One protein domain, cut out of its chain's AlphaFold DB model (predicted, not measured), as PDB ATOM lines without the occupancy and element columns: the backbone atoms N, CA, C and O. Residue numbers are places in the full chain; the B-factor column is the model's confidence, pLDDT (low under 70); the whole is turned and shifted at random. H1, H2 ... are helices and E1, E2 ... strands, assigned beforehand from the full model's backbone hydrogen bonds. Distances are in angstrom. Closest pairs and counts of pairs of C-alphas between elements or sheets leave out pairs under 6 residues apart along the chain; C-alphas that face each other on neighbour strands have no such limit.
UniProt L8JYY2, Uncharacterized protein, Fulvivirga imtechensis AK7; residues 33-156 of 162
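What this domain is: This is residues 33 to 156 of the 162 residues of an uncharacterized protein of Fulvivirga imtechensis AK7 (UniProt L8JYY2). A single strongly twisted sheet of six strands, with the long strands E2, E3 and E4 side by side in it, has H2 and H3 over one face in two layers, while H1 only grazes it. Long links run before and after E5. The printed part has 124 residues, with three named helices and six named strands, in the order H1 E1 H2 E2 E3 E4 H3 E5 E6. The mixed sheet runs E1, E2, E3, E4, E6, E5; the class is mixed, helices and strands, and the whole is compact, with a radius of gyration of the C-alphas of 13.5 A and spans of 32 by 30 by 29 A.

How they stand to each other: H1, residues 33 to 40, only grazes the sheet, with residues 38 to 40. E1, residues 42 to 46, an edge strand, is antiparallel to E2, residues 65 to 74; N 43 and O 71 are 2.9 A apart. E2, E3, residues 78 to 87, and E4, residues 90 to 97, form a meander of antiparallel neighbours, with N 70 and O 82 2.8 A apart and N 83 and O 94 2.9 A apart. H2, residues 49 to 58, lies over E2 and E3 at a height over the sheet of 8.7 A, across the strands at 85 degrees to E2 on the local plane; its closest C-alphas to E2 are those of Gln 56 and Val 66, 5.9 A. H3, residues 100 to 105, is on the same face. E6, residues 151 to 155, is parallel to E4, with N 152 and O 95 2.7 A apart, and forms a hairpin with E5, residues 124 to 127, with N 125 and O 154 2.9 A apart. In H1, H2 and H3 every O i to N i+4 pair is within hydrogen-bond range.

Where its parts are: H1 begins at C-alpha 33 (120.774, 185.594, 183.869). H2 is 14.2 A long, E2 26.3 A, E3 26.8 A and E4 22.6 A; E2 bends by 55 degrees at residue 68. E6 ends at C-alpha 155 (95.428, 190.221, 194.789).

The domain as a whole: The C-alphas farthest apart, of Glu 33 and His 115, are 37.7 A apart. The printed part has no cut. The links H3 to E5 and E5 to E6 are long. Residues 129 to 135 and 143 to 148 are under pLDDT 70.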
ATOM      1  N   GLU A  33     121.300 186.712 183.092       81.62
ATOM      2  CA  GLU A  33     120.774 185.594 183.869       81.62
ATOM      3  C   GLU A  33     119.240 185.536 183.856       81.62
ATOM      4  O   GLU A  33     118.664 184.464 183.669       81.62
ATOM      5  N   VAL A  34     118.570 186.689 183.992       81.88
ATOM      6  CA  VAL A  34     117.108 186.775 183.878       81.88
ATOM      7  C   VAL A  34     116.666 186.365 182.478       81.88
ATOM      8  O   VAL A  34     115.773 185.541 182.326       81.88
ATOM      9  N   THR A  35     117.279 186.941 181.445       85.88
ATOM     10  CA  THR A  35     116.864 186.680 180.058       85.88
ATOM     11  C   THR A  35     117.108 185.226 179.654       85.88
ATOM     12  O   THR A  35     116.226 184.617 179.056       85.88
ATOM     13  N   ALA A  36     118.221 184.621 180.081       85.94
ATOM     14  CA  ALA A  36     118.489 183.197 179.890       85.94
ATOM     15  C   ALA A  36     117.470 182.304 180.615       85.94
ATOM     16  O   ALA A  36     117.057 181.277 180.077       85.94
ATOM     17  N   PHE A  37     117.039 182.693 181.820       84.62
ATOM     18  CA  PHE A  37     115.974 182.000 182.544       84.62
ATOM     19  C   PHE A  37     114.643 182.051 181.773       84.62
ATOM     20  O   PHE A  37     114.040 181.010 181.528       84.62
ATOM     21  N   LEU A  38     114.230 183.236 181.315       88.00
ATOM     22  CA  LEU A  38     112.988 183.426 180.550       88.00
ATOM     23  C   LEU A  38     113.018 182.742 179.174       88.00
ATOM     24  O   LEU A  38     111.984 182.304 178.675       88.00
ATOM     25  N   ASP A  39     114.195 182.644 178.553       90.38
ATOM     26  CA  ASP A  39     114.385 181.927 177.290       90.38
ATOM     27  C   ASP A  39     114.298 180.412 177.462       90.38
ATOM     28  O   ASP A  39     113.784 179.726 176.581       90.38
ATOM     29  N   LYS A  40     114.781 179.886 178.592       90.12
ATOM     30  CA  LYS A  40     114.734 178.453 178.896       90.12
ATOM     31  C   LYS A  40     113.303 177.946 179.089       90.12
ATOM     32  O   LYS A  40     113.023 176.803 178.741       90.12
ATOM     33  N   GLU A  41     112.433 178.760 179.677       91.25
ATOM     34  CA  GLU A  41     111.058 178.367 180.019       91.25
ATOM     35  C   GLU A  41     110.064 178.621 178.868       91.25
ATOM     36  O   GLU A  41     108.891 178.255 178.965       91.25
ATOM     37  N   PHE A  42     110.533 179.220 177.764       94.62
ATOM     38  CA  PHE A  42     109.693 179.674 176.660       94.62
ATOM     39  C   PHE A  42     109.103 178.512 175.865       94.62
ATOM     40  O   PHE A  42     109.821 177.625 175.405       94.62
ATOM     41  N   ILE A  43     107.794 178.582 175.620       96.62
ATOM     42  CA  ILE A  43     107.086 177.647 174.743       96.62
ATOM     43  C   ILE A  43     106.744 178.319 173.413       96.62
ATOM     44  O   ILE A  43     107.154 177.847 172.354       96.62
ATOM     45  N   ARG A  44     105.949 179.395 173.456       95.88
ATOM     46  CA  ARG A  44     105.431 180.085 172.263       95.88
ATOM     47  C   ARG A  44     104.957 181.497 172.588       95.88
ATOM     48  O   ARG A  44     104.652 181.797 173.737       95.88
ATOM     49  N   THR A  45     104.813 182.330 171.568       95.50
ATOM     50  CA  THR A  45     104.070 183.597 171.654       95.50
ATOM     51  C   THR A  45     102.603 183.341 171.302       95.50
ATOM     52  O   THR A  45     102.312 182.489 170.459       95.50
ATOM     53  N   THR A  46     101.673 184.008 171.986       94.81
ATOM     54  CA  THR A  46     100.259 184.027 171.584       94.81
ATOM     55  C   THR A  46      99.992 185.230 170.687       94.81
ATOM     56  O   THR A  46     100.428 186.344 170.969       94.81
ATOM     57  N   GLU A  47      99.244 185.000 169.612       93.50
ATOM     58  CA  GLU A  47      98.813 186.050 168.680       93.50
ATOM     59  C   GLU A  47      97.406 186.575 169.021       93.50
ATOM     60  O   GLU A  47      96.859 187.434 168.328       93.50
ATOM     61  N   ASN A  48      96.800 186.068 170.098       96.75
ATOM     62  CA  ASN A  48      95.423 186.354 170.470       96.75
ATOM     63  C   ASN A  48      95.266 187.788 170.998       96.75
ATOM     64  O   ASN A  48      95.771 188.153 172.062       96.75
ATOM     65  N   SER A  49      94.562 188.626 170.237       97.12
ATOM     66  CA  SER A  49      94.268 190.007 170.627       97.12
ATOM     67  C   SER A  49      93.301 190.102 171.803       97.12
ATOM     68  O   SER A  49      93.439 191.020 172.608       97.12
ATOM     69  N   ASP A  50      92.362 189.166 171.924       98.12
ATOM     70  CA  ASP A  50      91.347 189.186 172.978       98.12
ATOM     71  C   ASP A  50      91.987 188.877 174.334       98.12
ATOM     72  O   ASP A  50      91.720 189.574 175.310       98.12
ATOM     73  N   LEU A  51      92.925 187.924 174.375       98.12
ATOM     74  CA  LEU A  51      93.751 187.658 175.555       98.12
ATOM     75  C   LEU A  51      94.544 188.898 175.989       98.12
ATOM     76  O   LEU A  51      94.570 189.239 177.171       98.12
ATOM     77  N   ARG A  52      95.189 189.589 175.041       98.00
ATOM     78  CA  ARG A  52      95.959 190.809 175.338       98.00
ATOM     79  C   ARG A  52      95.068 191.919 175.891       98.00
ATOM     80  O   ARG A  52      95.427 192.528 176.896       98.00
ATOM     81  N   ALA A  53      93.903 192.141 175.284       97.88
ATOM     82  CA  ALA A  53      92.939 193.140 175.740       97.88
ATOM     83  C   ALA A  53      92.365 192.807 177.129       97.88
ATOM     84  O   ALA A  53      92.210 193.696 177.972       97.88
ATOM     85  N   ASP A  54      92.084 191.530 177.390       97.44
ATOM     86  CA  ASP A  54      91.607 191.047 178.685       97.44
ATOM     87  C   ASP A  54      92.666 191.235 179.785       97.44
ATOM     88  O   ASP A  54      92.370 191.809 180.835       97.44
ATOM     89  N   ILE A  55      93.923 190.859 179.518       97.75
ATOM     90  CA  ILE A  55      95.051 191.089 180.435       97.75
ATOM     91  C   ILE A  55      95.246 192.587 180.690       97.75
ATOM     92  O   ILE A  55      95.338 192.994 181.847       97.75
ATOM     93  N   GLN A  56      95.268 193.422 179.647       97.25
ATOM     94  CA  GLN A  56      95.411 194.873 179.798       97.25
ATOM     95  C   GLN A  56      94.301 195.454 180.683       97.25
ATOM     96  O   GLN A  56      94.567 196.288 181.542       97.25
ATOM     97  N   THR A  57      93.065 194.981 180.521       95.25
ATOM     98  CA  THR A  57      91.925 195.442 181.323       95.25
ATOM     99  C   THR A  57      92.050 195.009 182.786       95.25
ATOM    100  O   THR A  57      91.887 195.828 183.690       95.25
ATOM    101  N   LYS A  58      92.360 193.732 183.039       94.88
ATOM    102  CA  LYS A  58      92.475 193.166 184.396       94.88
ATOM    103  C   LYS A  58      93.681 193.707 185.166       94.88
ATOM    104  O   LYS A  58      93.604 193.876 186.379       94.88
ATOM    105  N   PHE A  59      94.767 194.016 184.463       95.56
ATOM    106  CA  PHE A  59      96.043 194.454 185.029       95.56
ATOM    107  C   PHE A  59      96.412 195.884 184.606       95.56
ATOM    108  O   PHE A  59      97.593 196.210 184.483       95.56
ATOM    109  N   PHE A  60      95.421 196.763 184.416       94.38
ATOM    110  CA  PHE A  60      95.635 198.121 183.889       94.38
ATOM    111  C   PHE A  60      96.568 198.991 184.750       94.38
ATOM    112  O   PHE A  60      97.121 199.986 184.294       94.38
ATOM    113  N   ASN A  61      96.741 198.653 186.030       92.38
ATOM    114  CA  ASN A  61      97.672 199.351 186.914       92.38
ATOM    115  C   ASN A  61      99.136 198.897 186.741       92.38
ATOM    116  O   ASN A  61     100.032 199.544 187.284       92.38
ATOM    117  N   LEU A  62      99.373 197.805 186.007       93.44
ATOM    118  CA  LEU A  62     100.693 197.294 185.631       93.44
ATOM    119  C   LEU A  62     101.038 197.585 184.166       93.44
ATOM    120  O   LEU A  62     102.222 197.687 183.848       93.44
ATOM    121  N   PHE A  63     100.028 197.752 183.305       94.94
ATOM    122  CA  PHE A  63     100.187 197.991 181.872       94.94
ATOM    123  C   PHE A  63      99.159 199.005 181.359       94.94
ATOM    124  O   PHE A  63      97.957 198.796 181.502       94.94
ATOM    125  N   ASP A  64      99.633 200.059 180.698       95.38
ATOM    126  CA  ASP A  64      98.794 200.912 179.853       95.38
ATOM    127  C   ASP A  64      98.510 200.227 178.503       95.38
ATOM    128  O   ASP A  64      97.423 200.385 177.951       95.38
ATOM    129  N   GLU A  65      99.472 199.446 177.997       96.06
ATOM    130  CA  GLU A  65      99.397 198.677 176.748       96.06
ATOM    131  C   GLU A  65     100.109 197.326 176.911       96.06
ATOM    132  O   GLU A  65     101.163 197.251 177.552       96.06
ATOM    133  N   VAL A  66      99.534 196.264 176.338       96.50
ATOM    134  CA  VAL A  66     100.132 194.920 176.286       96.50
ATOM    135  C   VAL A  66     100.595 194.619 174.862       96.50
ATOM    136  O   VAL A  66      99.781 194.401 173.964       96.50
ATOM    137  N   ASP A  67     101.909 194.541 174.675       93.75
ATOM    138  CA  ASP A  67     102.537 194.346 173.368       93.75
ATOM    139  C   ASP A  67     102.491 192.870 172.952       93.75
ATOM    140  O   ASP A  67     102.061 192.516 171.849       93.75
ATOM    141  N   ALA A  68     102.914 191.989 173.862       94.81
ATOM    142  CA  ALA A  68     103.098 190.573 173.585       94.81
ATOM    143  C   ALA A  68     102.901 189.715 174.835       94.81
ATOM    144  O   ALA A  68     103.214 190.115 175.957       94.81
ATOM    145  N   VAL A  69     102.411 188.497 174.621       97.31
ATOM    146  CA  VAL A  69     102.202 187.509 175.678       97.31
ATOM    147  C   VAL A  69     102.859 186.203 175.247       97.31
ATOM    148  O   VAL A  69     102.555 185.640 174.198       97.31
ATOM    149  N   ASN A  70     103.796 185.724 176.054       97.00
ATOM    150  CA  ASN A  70     104.504 184.475 175.820       97.00
ATOM    151  C   ASN A  70     104.019 183.418 176.805       97.00
ATOM    152  O   ASN A  70     103.985 183.652 178.011       97.00
ATOM    153  N   VAL A  71     103.706 182.236 176.292       97.50
ATOM    154  CA  VAL A  71     103.471 181.039 177.091       97.50
ATOM    155  C   VAL A  71     104.811 180.520 177.587       97.50
ATOM    156  O   VAL A  71     105.739 180.300 176.801       97.50
ATOM    157  N   GLN A  72     104.884 180.309 178.892       95.19
ATOM    158  CA  GLN A  72     106.052 179.809 179.592       95.19
ATOM    159  C   GLN A  72     105.666 178.584 180.423       95.19
ATOM    160  O   GLN A  72     104.530 178.479 180.896       95.19
ATOM    161  N   TYR A  73     106.610 177.670 180.626       93.88
ATOM    162  CA  TYR A  73     106.443 176.537 181.529       93.88
ATOM    163  C   TYR A  73     107.727 176.237 182.286       93.88
ATOM    164  O   TYR A  73     108.818 176.179 181.718       93.88
ATOM    165  N   SER A  74     107.567 175.927 183.568       88.38
ATOM    166  CA  SER A  74     108.618 175.290 184.344       88.38
ATOM    167  C   SER A  74     108.073 174.168 185.200       88.38
ATOM    168  O   SER A  74     106.958 174.242 185.713       88.38
ATOM    169  N   GLU A  75     108.900 173.149 185.433       86.00
ATOM    170  CA  GLU A  75     108.561 172.034 186.330       86.00
ATOM    171  C   GLU A  75     108.171 172.512 187.736       86.00
ATOM    172  O   GLU A  75     107.466 171.827 188.468       86.00
ATOM    173  N   ARG A  76     108.647 173.700 188.123       80.75
ATOM    174  CA  ARG A  76     108.469 174.257 189.458       80.75
ATOM    175  C   ARG A  76     107.216 175.107 189.602       80.75
ATOM    176  O   ARG A  76     106.562 175.043 190.638       80.75
ATOM    177  N   ASN A  77     106.922 175.937 188.607       81.06
ATOM    178  CA  ASN A  77     105.838 176.913 188.681       81.06
ATOM    179  C   ASN A  77     104.620 176.502 187.841       81.06
ATOM    180  O   ASN A  77     103.563 177.128 187.962       81.06
ATOM    181  N   GLY A  78     104.747 175.460 187.016       90.44
ATOM    182  CA  GLY A  78     103.789 175.102 185.977       90.44
ATOM    183  C   GLY A  78     103.748 176.158 184.875       90.44
ATOM    184  O   GLY A  78     104.722 176.882 184.660       90.44
ATOM    185  N   TYR A  79     102.600 176.273 184.209       94.94
ATOM    186  CA  TYR A  79     102.386 177.300 183.195       94.94
ATOM    187  C   TYR A  79     102.243 178.698 183.792       94.94
ATOM    188  O   TYR A  79     101.687 178.877 184.886       94.94
ATOM    189  N   TYR A  80     102.725 179.685 183.045       95.50
ATOM    190  CA  TYR A  80     102.502 181.102 183.294       95.50
ATOM    191  C   TYR A  80     102.631 181.898 181.984       95.50
ATOM    192  O   TYR A  80     103.261 181.452 181.024       95.50
ATOM    193  N   TYR A  81     102.031 183.084 181.938       97.31
ATOM    194  CA  TYR A  81     102.231 184.041 180.858       97.31
ATOM    195  C   TYR A  81     103.328 185.027 181.238       97.31
ATOM    196  O   TYR A  81     103.251 185.670 182.281       97.31
ATOM    197  N   LEU A  82     104.331 185.184 180.381       95.50
ATOM    198  CA  LEU A  82     105.203 186.352 180.402       95.50
ATOM    199  C   LEU A  82     104.542 187.430 179.551       95.50
ATOM    200  O   LEU A  82     104.419 187.277 178.336       95.50
ATOM    201  N   VAL A  83     104.128 188.515 180.195       96.25
ATOM    202  CA  VAL A  83     103.454 189.643 179.554       96.25
ATOM    203  C   VAL A  83     104.454 190.773 179.391       96.25
ATOM    204  O   VAL A  83     105.019 191.243 180.376       96.25
ATOM    205  N   MET A  84     104.679 191.190 178.149       94.62
ATOM    206  CA  MET A  84     105.443 192.385 177.802       94.62
ATOM    207  C   MET A  84     104.474 193.498 177.439       94.62
ATOM    208  O   MET A  84     103.525 193.283 176.684       94.62
ATOM    209  N   GLY A  85     104.733 194.685 177.961       94.62
ATOM    210  CA  GLY A  85     103.913 195.851 177.688       94.62
ATOM    211  C   GLY A  85     104.602 197.132 178.109       94.62
ATOM    212  O   GLY A  85     105.795 197.149 178.426       94.62
ATOM    213  N   THR A  86     103.827 198.205 178.191       94.88
ATOM    214  CA  THR A  86     104.311 199.504 178.651       94.88
ATOM    215  C   THR A  86     103.448 200.053 179.776       94.88
ATOM    216  O   THR A  86     102.242 199.842 179.824       94.88
ATOM    217  N   LEU A  87     104.077 200.773 180.703       93.81
ATOM    218  CA  LEU A  87     103.410 201.555 181.737       93.81
ATOM    219  C   LEU A  87     104.085 202.917 181.813       93.81
ATOM    220  O   LEU A  87     105.283 203.013 182.092       93.81
ATOM    221  N   LYS A  88     103.322 203.979 181.568       94.06
ATOM    222  CA  LYS A  88     103.790 205.369 181.518       94.06
ATOM    223  C   LYS A  88     104.970 205.543 180.554       94.06
ATOM    224  O   LYS A  88     105.936 206.237 180.865       94.06
ATOM    225  N   GLY A  89     104.898 204.871 179.403       91.12
ATOM    226  CA  GLY A  89     105.935 204.882 178.365       91.12
ATOM    227  C   GLY A  89     107.199 204.082 178.701       91.12
ATOM    228  O   GLY A  89     108.158 204.123 177.935       91.12
ATOM    229  N   VAL A  90     107.225 203.361 179.826       90.69
ATOM    230  CA  VAL A  90     108.344 202.497 180.221       90.69
ATOM    231  C   VAL A  90     107.966 201.048 179.959       90.69
ATOM    232  O   VAL A  90     106.919 200.595 180.418       90.69
ATOM    233  N   GLN A  91     108.825 200.312 179.256       90.75
ATOM    234  CA  GLN A  91     108.617 198.886 179.022       90.75
ATOM    235  C   GLN A  91     108.629 198.089 180.336       90.75
ATOM    236  O   GLN A  91     109.413 198.355 181.253       90.75
ATOM    237  N   LYS A  92     107.745 197.100 180.419       89.00
ATOM    238  CA  LYS A  92     107.513 196.262 181.594       89.00
ATOM    239  C   LYS A  92     107.393 194.801 181.199       89.00
ATOM    240  O   LYS A  92     106.916 194.475 180.116       89.00
ATOM    241  N   ILE A  93     107.808 193.943 182.126       90.56
ATOM    242  CA  ILE A  93     107.495 192.520 182.116       90.56
ATOM    243  C   ILE A  93     106.843 192.174 183.440       90.56
ATOM    244  O   ILE A  93     107.381 192.508 184.493       90.56
ATOM    245  N   GLU A  94     105.737 191.447 183.371       92.62
ATOM    246  CA  GLU A  94     105.171 190.750 184.523       92.62
ATOM    247  C   GLU A  94     104.920 189.290 184.148       92.62
ATOM    248  O   GLU A  94     104.651 188.954 182.991       92.62
ATOM    249  N   LEU A  95     105.038 188.413 185.139       93.31
ATOM    250  CA  LEU A  95     104.766 186.992 184.982       93.31
ATOM    251  C   LEU A  95     103.426 186.696 185.646       93.31
ATOM    252  O   LEU A  95     103.280 186.935 186.840       93.31
ATOM    253  N   LEU A  96     102.451 186.186 184.904       95.38
ATOM    254  CA  LEU A  96     101.112 185.901 185.410       95.38
ATOM    255  C   LEU A  96     100.912 184.397 185.501       95.38
ATOM    256  O   LEU A  96     101.061 183.697 184.503       95.38
ATOM    257  N   LYS A  97     100.564 183.879 186.678       94.50
ATOM    258  CA  LYS A  97     100.239 182.461 186.831       94.50
ATOM    259  C   LYS A  97      99.003 182.127 185.994       94.50
ATOM    260  O   LYS A  97      98.055 182.909 185.979       94.50
ATOM    261  N   VAL A  98      99.030 180.972 185.331       96.00
ATOM    262  CA  VAL A  98      97.902 180.447 184.551       96.00
ATOM    263  C   VAL A  98      97.738 178.950 184.796       96.00
ATOM    264  O   VAL A  98      98.687 178.276 185.221       96.00
ATOM    265  N   GLU A  99      96.548 178.446 184.489       95.31
ATOM    266  CA  GLU A  99      96.284 177.012 184.371       95.31
ATOM    267  C   GLU A  99      96.570 176.511 182.951       95.31
ATOM    268  O   GLU A  99      96.537 177.270 181.987       95.31
ATOM    269  N   GLU A 100      96.844 175.217 182.804       97.06
ATOM    270  CA  GLU A 100      97.083 174.605 181.487       97.06
ATOM    271  C   GLU A 100      95.886 174.787 180.538       97.06
ATOM    272  O   GLU A 100      96.059 175.164 179.383       97.06
ATOM    273  N   GLU A 101      94.662 174.630 181.047       97.69
ATOM    274  CA  GLU A 101      93.433 174.826 180.269       97.69
ATOM    275  C   GLU A 101      93.293 176.267 179.739       97.69
ATOM    276  O   GLU A 101      92.817 176.482 178.622       97.69
ATOM    277  N   ASP A 102      93.752 177.258 180.509       97.69
ATOM    278  CA  ASP A 102      93.775 178.660 180.085       97.69
ATOM    279  C   ASP A 102      94.758 178.877 178.927       97.69
ATOM    280  O   ASP A 102      94.465 179.654 178.019       97.69
ATOM    281  N   VAL A 103      95.896 178.169 178.922       97.69
ATOM    282  CA  VAL A 103      96.890 178.214 177.833       97.69
ATOM    283  C   VAL A 103      96.327 177.637 176.541       97.69
ATOM    284  O   VAL A 103      96.587 178.176 175.461       97.69
ATOM    285  N   GLU A 104      95.584 176.535 176.632       97.31
ATOM    286  CA  GLU A 104      94.961 175.889 175.473       97.31
ATOM    287  C   GLU A 104      93.870 176.765 174.854       97.31
ATOM    288  O   GLU A 104      93.751 176.846 173.631       97.31
ATOM    289  N   LYS A 105      93.089 177.439 175.704       97.94
ATOM    290  CA  LYS A 105      92.000 178.333 175.288       97.94
ATOM    291  C   LYS A 105      92.453 179.758 174.993       97.94
ATOM    292  O   LYS A 105      91.661 180.535 174.468       97.94
ATOM    293  N   GLU A 106      93.690 180.091 175.342       97.62
ATOM    294  CA  GLU A 106      94.255 181.437 175.258       97.62
ATOM    295  C   GLU A 106      93.396 182.475 175.990       97.62
ATOM    296  O   GLU A 106      93.047 183.524 175.456       97.62
ATOM    297  N   ILE A 107      93.048 182.169 177.238       97.75
ATOM    298  CA  ILE A 107      92.312 183.064 178.140       97.75
ATOM    299  C   ILE A 107      93.103 183.283 179.432       97.75
ATOM    300  O   ILE A 107      94.150 182.668 179.643       97.75
ATOM    301  N   TYR A 108      92.603 184.165 180.300       97.25
ATOM    302  CA  TYR A 108      93.114 184.337 181.657       97.25
ATOM    303  C   TYR A 108      91.980 184.241 182.684       97.25
ATOM    304  O   TYR A 108      91.158 185.156 182.802       97.25
ATOM    305  N   SER A 109      91.946 183.150 183.449       95.69
ATOM    306  CA  SER A 109      90.935 182.901 184.485       95.69
ATOM    307  C   SER A 109      91.513 182.600 185.873       95.69
ATOM    308  O   SER A 109      90.756 182.557 186.839       95.69
ATOM    309  N   TYR A 110      92.841 182.477 186.003       94.31
ATOM    310  CA  TYR A 110      93.506 182.116 187.264       94.31
ATOM    311  C   TYR A 110      93.136 183.015 188.461       94.31
ATOM    312  O   TYR A 110      92.932 182.518 189.567       94.31
ATOM    313  N   ILE A 111      93.037 184.336 188.259       92.75
ATOM    314  CA  ILE A 111      92.472 185.264 189.254       92.75
ATOM    315  C   ILE A 111      91.060 185.647 188.809       92.75
ATOM    316  O   ILE A 111      90.877 186.204 187.723       92.75
ATOM    317  N   ASP A 112      90.075 185.418 189.679       91.88
ATOM    318  CA  ASP A 112      88.710 185.892 189.463       91.88
ATOM    319  C   ASP A 112      88.581 187.379 189.829       91.88
ATOM    320  O   ASP A 112      88.507 187.763 190.998       91.88
ATOM    321  N   PHE A 113      88.539 188.229 188.803       90.44
ATOM    322  CA  PHE A 113      88.373 189.675 188.945       90.44
ATOM    323  C   PHE A 113      86.912 190.134 189.037       90.44
ATOM    324  O   PHE A 113      86.675 191.322 189.250       90.44
ATOM    325  N   SER A 114      85.922 189.242 188.909       90.38
ATOM    326  CA  SER A 114      84.497 189.625 188.895       90.38
ATOM    327  C   SER A 114      84.042 190.349 190.172       90.38
ATOM    328  O   SER A 114      83.097 191.142 190.149       90.38
ATOM    329  N   HIS A 115      84.753 190.118 191.277       88.00
ATOM    330  CA  HIS A 115      84.495 190.708 192.589       88.00
ATOM    331  C   HIS A 115      85.658 191.565 193.116       88.00
ATOM    332  O   HIS A 115      85.649 191.968 194.281       88.00
ATOM    333  N   ILE A 116      86.650 191.872 192.272       88.56
ATOM    334  CA  ILE A 116      87.831 192.662 192.637       88.56
ATOM    335  C   ILE A 116      87.761 194.024 191.950       88.56
ATOM    336  O   ILE A 116      87.810 194.128 190.729       88.56
ATOM    337  N   ASN A 117      87.711 195.096 192.742       88.06
ATOM    338  CA  ASN A 117      87.823 196.452 192.211       88.06
ATOM    339  C   ASN A 117      89.301 196.835 192.037       88.06
ATOM    340  O   ASN A 117      89.949 197.287 192.985       88.06
ATOM    341  N   VAL A 118      89.843 196.624 190.837       87.69
ATOM    342  CA  VAL A 118      91.234 196.977 190.518       87.69
ATOM    343  C   VAL A 118      91.388 198.498 190.456       87.69
ATOM    344  O   VAL A 118      90.567 199.218 189.894       87.69
ATOM    345  N   SER A 119      92.458 199.001 191.060       90.69
ATOM    346  CA  SER A 119      92.780 200.419 191.172       90.69
ATOM    347  C   SER A 119      94.285 200.634 191.032       90.69
ATOM    348  O   SER A 119      95.079 199.697 191.114       90.69
ATOM    349  N   ALA A 120      94.706 201.893 190.912       88.44
ATOM    350  CA  ALA A 120      96.127 202.243 190.908       88.44
ATOM    351  C   ALA A 120      96.877 201.800 192.186       88.44
ATOM    352  O   ALA A 120      98.097 201.679 192.157       88.44
ATOM    353  N   SER A 121      96.165 201.554 193.292       87.38
ATOM    354  CA  SER A 121      96.718 201.065 194.562       87.38
ATOM    355  C   SER A 121      96.576 199.554 194.766       87.38
ATOM    356  O   SER A 121      96.869 199.066 195.852       87.38
ATOM    357  N   THR A 122      96.082 198.809 193.774       88.44
ATOM    358  CA  THR A 122      95.932 197.356 193.892       88.44
ATOM    359  C   THR A 122      97.296 196.682 194.016       88.44
ATOM    360  O   THR A 122      98.148 196.823 193.139       88.44
ATOM    361  N   THR A 123      97.472 195.924 195.099       87.25
ATOM    362  CA  THR A 123      98.672 195.124 195.366       87.25
ATOM    363  C   THR A 123      98.453 193.687 194.913       87.25
ATOM    364  O   THR A 123      97.422 193.082 195.216       87.25
ATOM    365  N   TYR A 124      99.444 193.128 194.221       88.25
ATOM    366  CA  TYR A 124      99.426 191.748 193.752       88.25
ATOM    367  C   TYR A 124     100.306 190.858 194.621       88.25
ATOM    368  O   TYR A 124     101.422 191.230 194.981       88.25
ATOM    369  N   CYS A 125      99.809 189.658 194.898       87.25
ATOM    370  CA  CYS A 125     100.564 188.611 195.566       87.25
ATOM    371  C   CYS A 125     101.508 187.958 194.549       87.25
ATOM    372  O   CYS A 125     101.140 187.756 193.383       87.25
ATOM    373  N   ARG A 126     102.710 187.588 194.990       87.06
ATOM    374  CA  ARG A 126     103.722 186.960 194.135       87.06
ATOM    375  C   ARG A 126     104.204 185.662 194.754       87.06
ATOM    376  O   ARG A 126     104.428 185.595 195.957       87.06
ATOM    377  N   LYS A 127     104.435 184.666 193.901       83.94
ATOM    378  CA  LYS A 127     105.133 183.433 194.260       83.94
ATOM    379  C   LYS A 127     106.373 183.235 193.399       83.94
ATOM    380  O   LYS A 127     106.398 183.576 192.217       83.94
ATOM    381  N   GLY A 128     107.392 182.637 193.983       74.44
ATOM    382  CA  GLY A 128     108.570 182.111 193.321       74.44
ATOM    383  C   GLY A 128     109.206 181.054 194.210       74.44
ATOM    384  O   GLY A 128     109.033 181.040 195.418       74.44
ATOM    385  N   ASN A 129     109.944 180.124 193.635       59.22
ATOM    386  CA  ASN A 129     110.621 179.114 194.430       59.22
ATOM    387  C   ASN A 129     112.048 178.980 193.897       59.22
ATOM    388  O   ASN A 129     112.226 178.776 192.702       59.22
ATOM    389  N   GLY A 130     113.035 179.111 194.791       56.28
ATOM    390  CA  GLY A 130     114.492 178.927 194.648       56.28
ATOM    391  C   GLY A 130     115.179 179.127 193.276       56.28
ATOM    392  O   GLY A 130     115.066 178.275 192.400       56.28
ATOM    393  N   ASN A 131     116.096 180.103 193.207       49.31
ATOM    394  CA  ASN A 131     117.079 180.387 192.134       49.31
ATOM    395  C   ASN A 131     116.557 181.131 190.879       49.31
ATOM    396  O   ASN A 131     115.417 180.909 190.483       49.31
ATOM    397  N   PRO A 132     117.404 181.906 190.161       53.75
ATOM    398  CA  PRO A 132     118.550 182.711 190.621       53.75
ATOM    399  C   PRO A 132     118.182 184.181 190.915       53.75
ATOM    400  O   PRO A 132     119.015 184.987 191.325       53.75
ATOM    401  N   LEU A 133     116.924 184.546 190.686       59.25
ATOM    402  CA  LEU A 133     116.411 185.888 190.930       59.25
ATOM    403  C   LEU A 133     116.346 186.136 192.446       59.25
ATOM    404  O   LEU A 133     116.408 185.172 193.219       59.25
ATOM    405  N   PRO A 134     116.240 187.396 192.909       61.84
ATOM    406  CA  PRO A 134     116.116 187.674 194.338       61.84
ATOM    407  C   PRO A 134     115.026 186.798 194.962       61.84
ATOM    408  O   PRO A 134     114.044 186.465 194.305       61.84
ATOM    409  N   VAL A 135     115.231 186.350 196.198       61.09
ATOM    410  CA  VAL A 135     114.368 185.340 196.827       61.09
ATOM    411  C   VAL A 135     112.920 185.851 196.892       61.09
ATOM    412  O   VAL A 135     112.610 186.706 197.713       61.09
ATOM    413  N   CYS A 136     112.044 185.343 196.019       71.44
ATOM    414  CA  CYS A 136     110.599 185.582 196.074       71.44
ATOM    415  C   CYS A 136     109.920 184.587 197.050       71.44
ATOM    416  O   CYS A 136     110.504 183.535 197.337       71.44
ATOM    417  N   PRO A 137     108.699 184.867 197.552       72.31
ATOM    418  CA  PRO A 137     107.978 183.970 198.462       72.31
ATOM    419  C   PRO A 137     107.639 182.637 197.819       72.31
ATOM    420  O   PRO A 137     107.175 182.607 196.687       72.31
ATOM    421  N   THR A 138     107.769 181.543 198.563       73.62
ATOM    422  CA  THR A 138     107.426 180.190 198.088       73.62
ATOM    423  C   THR A 138     105.929 179.951 197.914       73.62
ATOM    424  O   THR A 138     105.531 179.042 197.187       73.62
ATOM    425  N   THR A 139     105.109 180.756 198.579       78.94
ATOM    426  CA  THR A 139     103.645 180.747 198.542       78.94
ATOM    427  C   THR A 139     103.136 182.044 197.926       78.94
ATOM    428  O   THR A 139     103.914 182.952 197.648       78.94
ATOM    429  N   CYS A 140     101.842 182.113 197.613       83.50
ATOM    430  CA  CYS A 140     101.275 183.326 197.042       83.50
ATOM    431  C   CYS A 140     101.100 184.387 198.134       83.50
ATOM    432  O   CYS A 140     100.034 184.489 198.723       83.50
ATOM    433  N   ASP A 141     102.147 185.158 198.413       78.56
ATOM    434  CA  ASP A 141     102.166 186.093 199.538       78.56
ATOM    435  C   ASP A 141     102.266 187.549 199.084       78.56
ATOM    436  O   ASP A 141     102.749 187.863 197.989       78.56
ATOM    437  N   ASP A 142     101.820 188.446 199.965       75.44
ATOM    438  CA  ASP A 142     102.151 189.864 199.870       75.44
ATOM    439  C   ASP A 142     103.639 190.032 200.211       75.44
ATOM    440  O   ASP A 142     104.077 189.751 201.330       75.44
ATOM    441  N   TYR A 143     104.449 190.412 199.226       62.47
ATOM    442  CA  TYR A 143     105.904 190.454 199.359       62.47
ATOM    443  C   TYR A 143     106.487 191.629 198.584       62.47
ATOM    444  O   TYR A 143     105.981 191.953 197.506       62.47
ATOM    445  N   PRO A 144     107.524 192.296 199.133       54.56
ATOM    446  CA  PRO A 144     107.816 193.683 198.847       54.56
ATOM    447  C   PRO A 144     107.922 194.037 197.373       54.56
ATOM    448  O   PRO A 144     108.469 193.323 196.534       54.56
ATOM    449  N   VAL A 145     107.462 195.260 197.144       53.97
ATOM    450  CA  VAL A 145     107.637 196.121 195.980       53.97
ATOM    451  C   VAL A 145     109.151 196.360 195.745       53.97
ATOM    452  O   VAL A 145     109.693 197.407 196.077       53.97
ATOM    453  N   GLY A 146     109.880 195.344 195.264       55.69
ATOM    454  CA  GLY A 146     111.346 195.317 195.120       55.69
ATOM    455  C   GLY A 146     111.855 194.154 194.244       55.69
ATOM    456  O   GLY A 146     111.071 193.299 193.856       55.69
ATOM    457  N   SER A 147     113.158 194.159 193.921       54.59
ATOM    458  CA  SER A 147     113.892 193.583 192.761       54.59
ATOM    459  C   SER A 147     113.727 192.100 192.362       54.59
ATOM    460  O   SER A 147     114.463 191.639 191.488       54.59
ATOM    461  N   CYS A 148     112.787 191.344 192.927       66.88
ATOM    462  CA  CYS A 148     112.518 189.973 192.498       66.88
ATOM    463  C   CYS A 148     111.483 189.925 191.363       66.88
ATOM    464  O   CYS A 148     110.439 190.573 191.433       66.88
ATOM    465  N   ILE A 149     111.763 189.150 190.313       73.88
ATOM    466  CA  ILE A 149     110.755 188.803 189.304       73.88
ATOM    467  C   ILE A 149     109.996 187.598 189.860       73.88
ATOM    468  O   ILE A 149     110.529 186.491 189.914       73.88
ATOM    469  N   GLY A 150     108.773 187.841 190.325       82.06
ATOM    470  CA  GLY A 150     107.871 186.816 190.842       82.06
ATOM    471  C   GLY A 150     106.676 186.606 189.919       82.06
ATOM    472  O   GLY A 150     106.321 187.491 189.144       82.06
ATOM    473  N   ILE A 151     106.039 185.442 190.032       88.94
ATOM    474  CA  ILE A 151     104.810 185.136 189.304       88.94
ATOM    475  C   ILE A 151     103.625 185.664 190.111       88.94
ATOM    476  O   ILE A 151     103.383 185.216 191.234       88.94
ATOM    477  N   ILE A 152     102.889 186.608 189.530       91.06
ATOM    478  CA  ILE A 152     101.630 187.127 190.056       91.06
ATOM    479  C   ILE A 152     100.614 185.993 190.109       91.06
ATOM    480  O   ILE A 152     100.342 185.330 189.108       91.06
ATOM    481  N   CYS A 153     100.059 185.773 191.294       90.06
ATOM    482  CA  CYS A 153      99.155 184.662 191.577       90.06
ATOM    483  C   CYS A 153      97.947 185.067 192.435       90.06
ATOM    484  O   CYS A 153      97.184 184.208 192.862       90.06
ATOM    485  N   GLY A 154      97.766 186.355 192.721       89.94
ATOM    486  CA  GLY A 154      96.639 186.818 193.522       89.94
ATOM    487  C   GLY A 154      96.625 188.327 193.705       89.94
ATOM    488  O   GLY A 154      97.524 189.033 193.243       89.94
ATOM    489  N   VAL A 155      95.611 188.811 194.420       88.94
ATOM    490  CA  VAL A 155      95.428 190.221 194.789       88.94
ATOM    491  C   VAL A 155      95.271 190.319 196.308       88.94
ATOM    492  O   VAL A 155      94.464 189.601 196.898       88.94
ATOM    493  N   ALA A 156      96.026 191.200 196.966       82.62
ATOM    494  CA  ALA A 156      95.912 191.409 198.410       82.62
ATOM    495  C   ALA A 156      94.587 192.123 198.766       82.62
ATOM    496  O   ALA A 156      94.160 193.004 198.015       82.62
TER     497      ALA A 156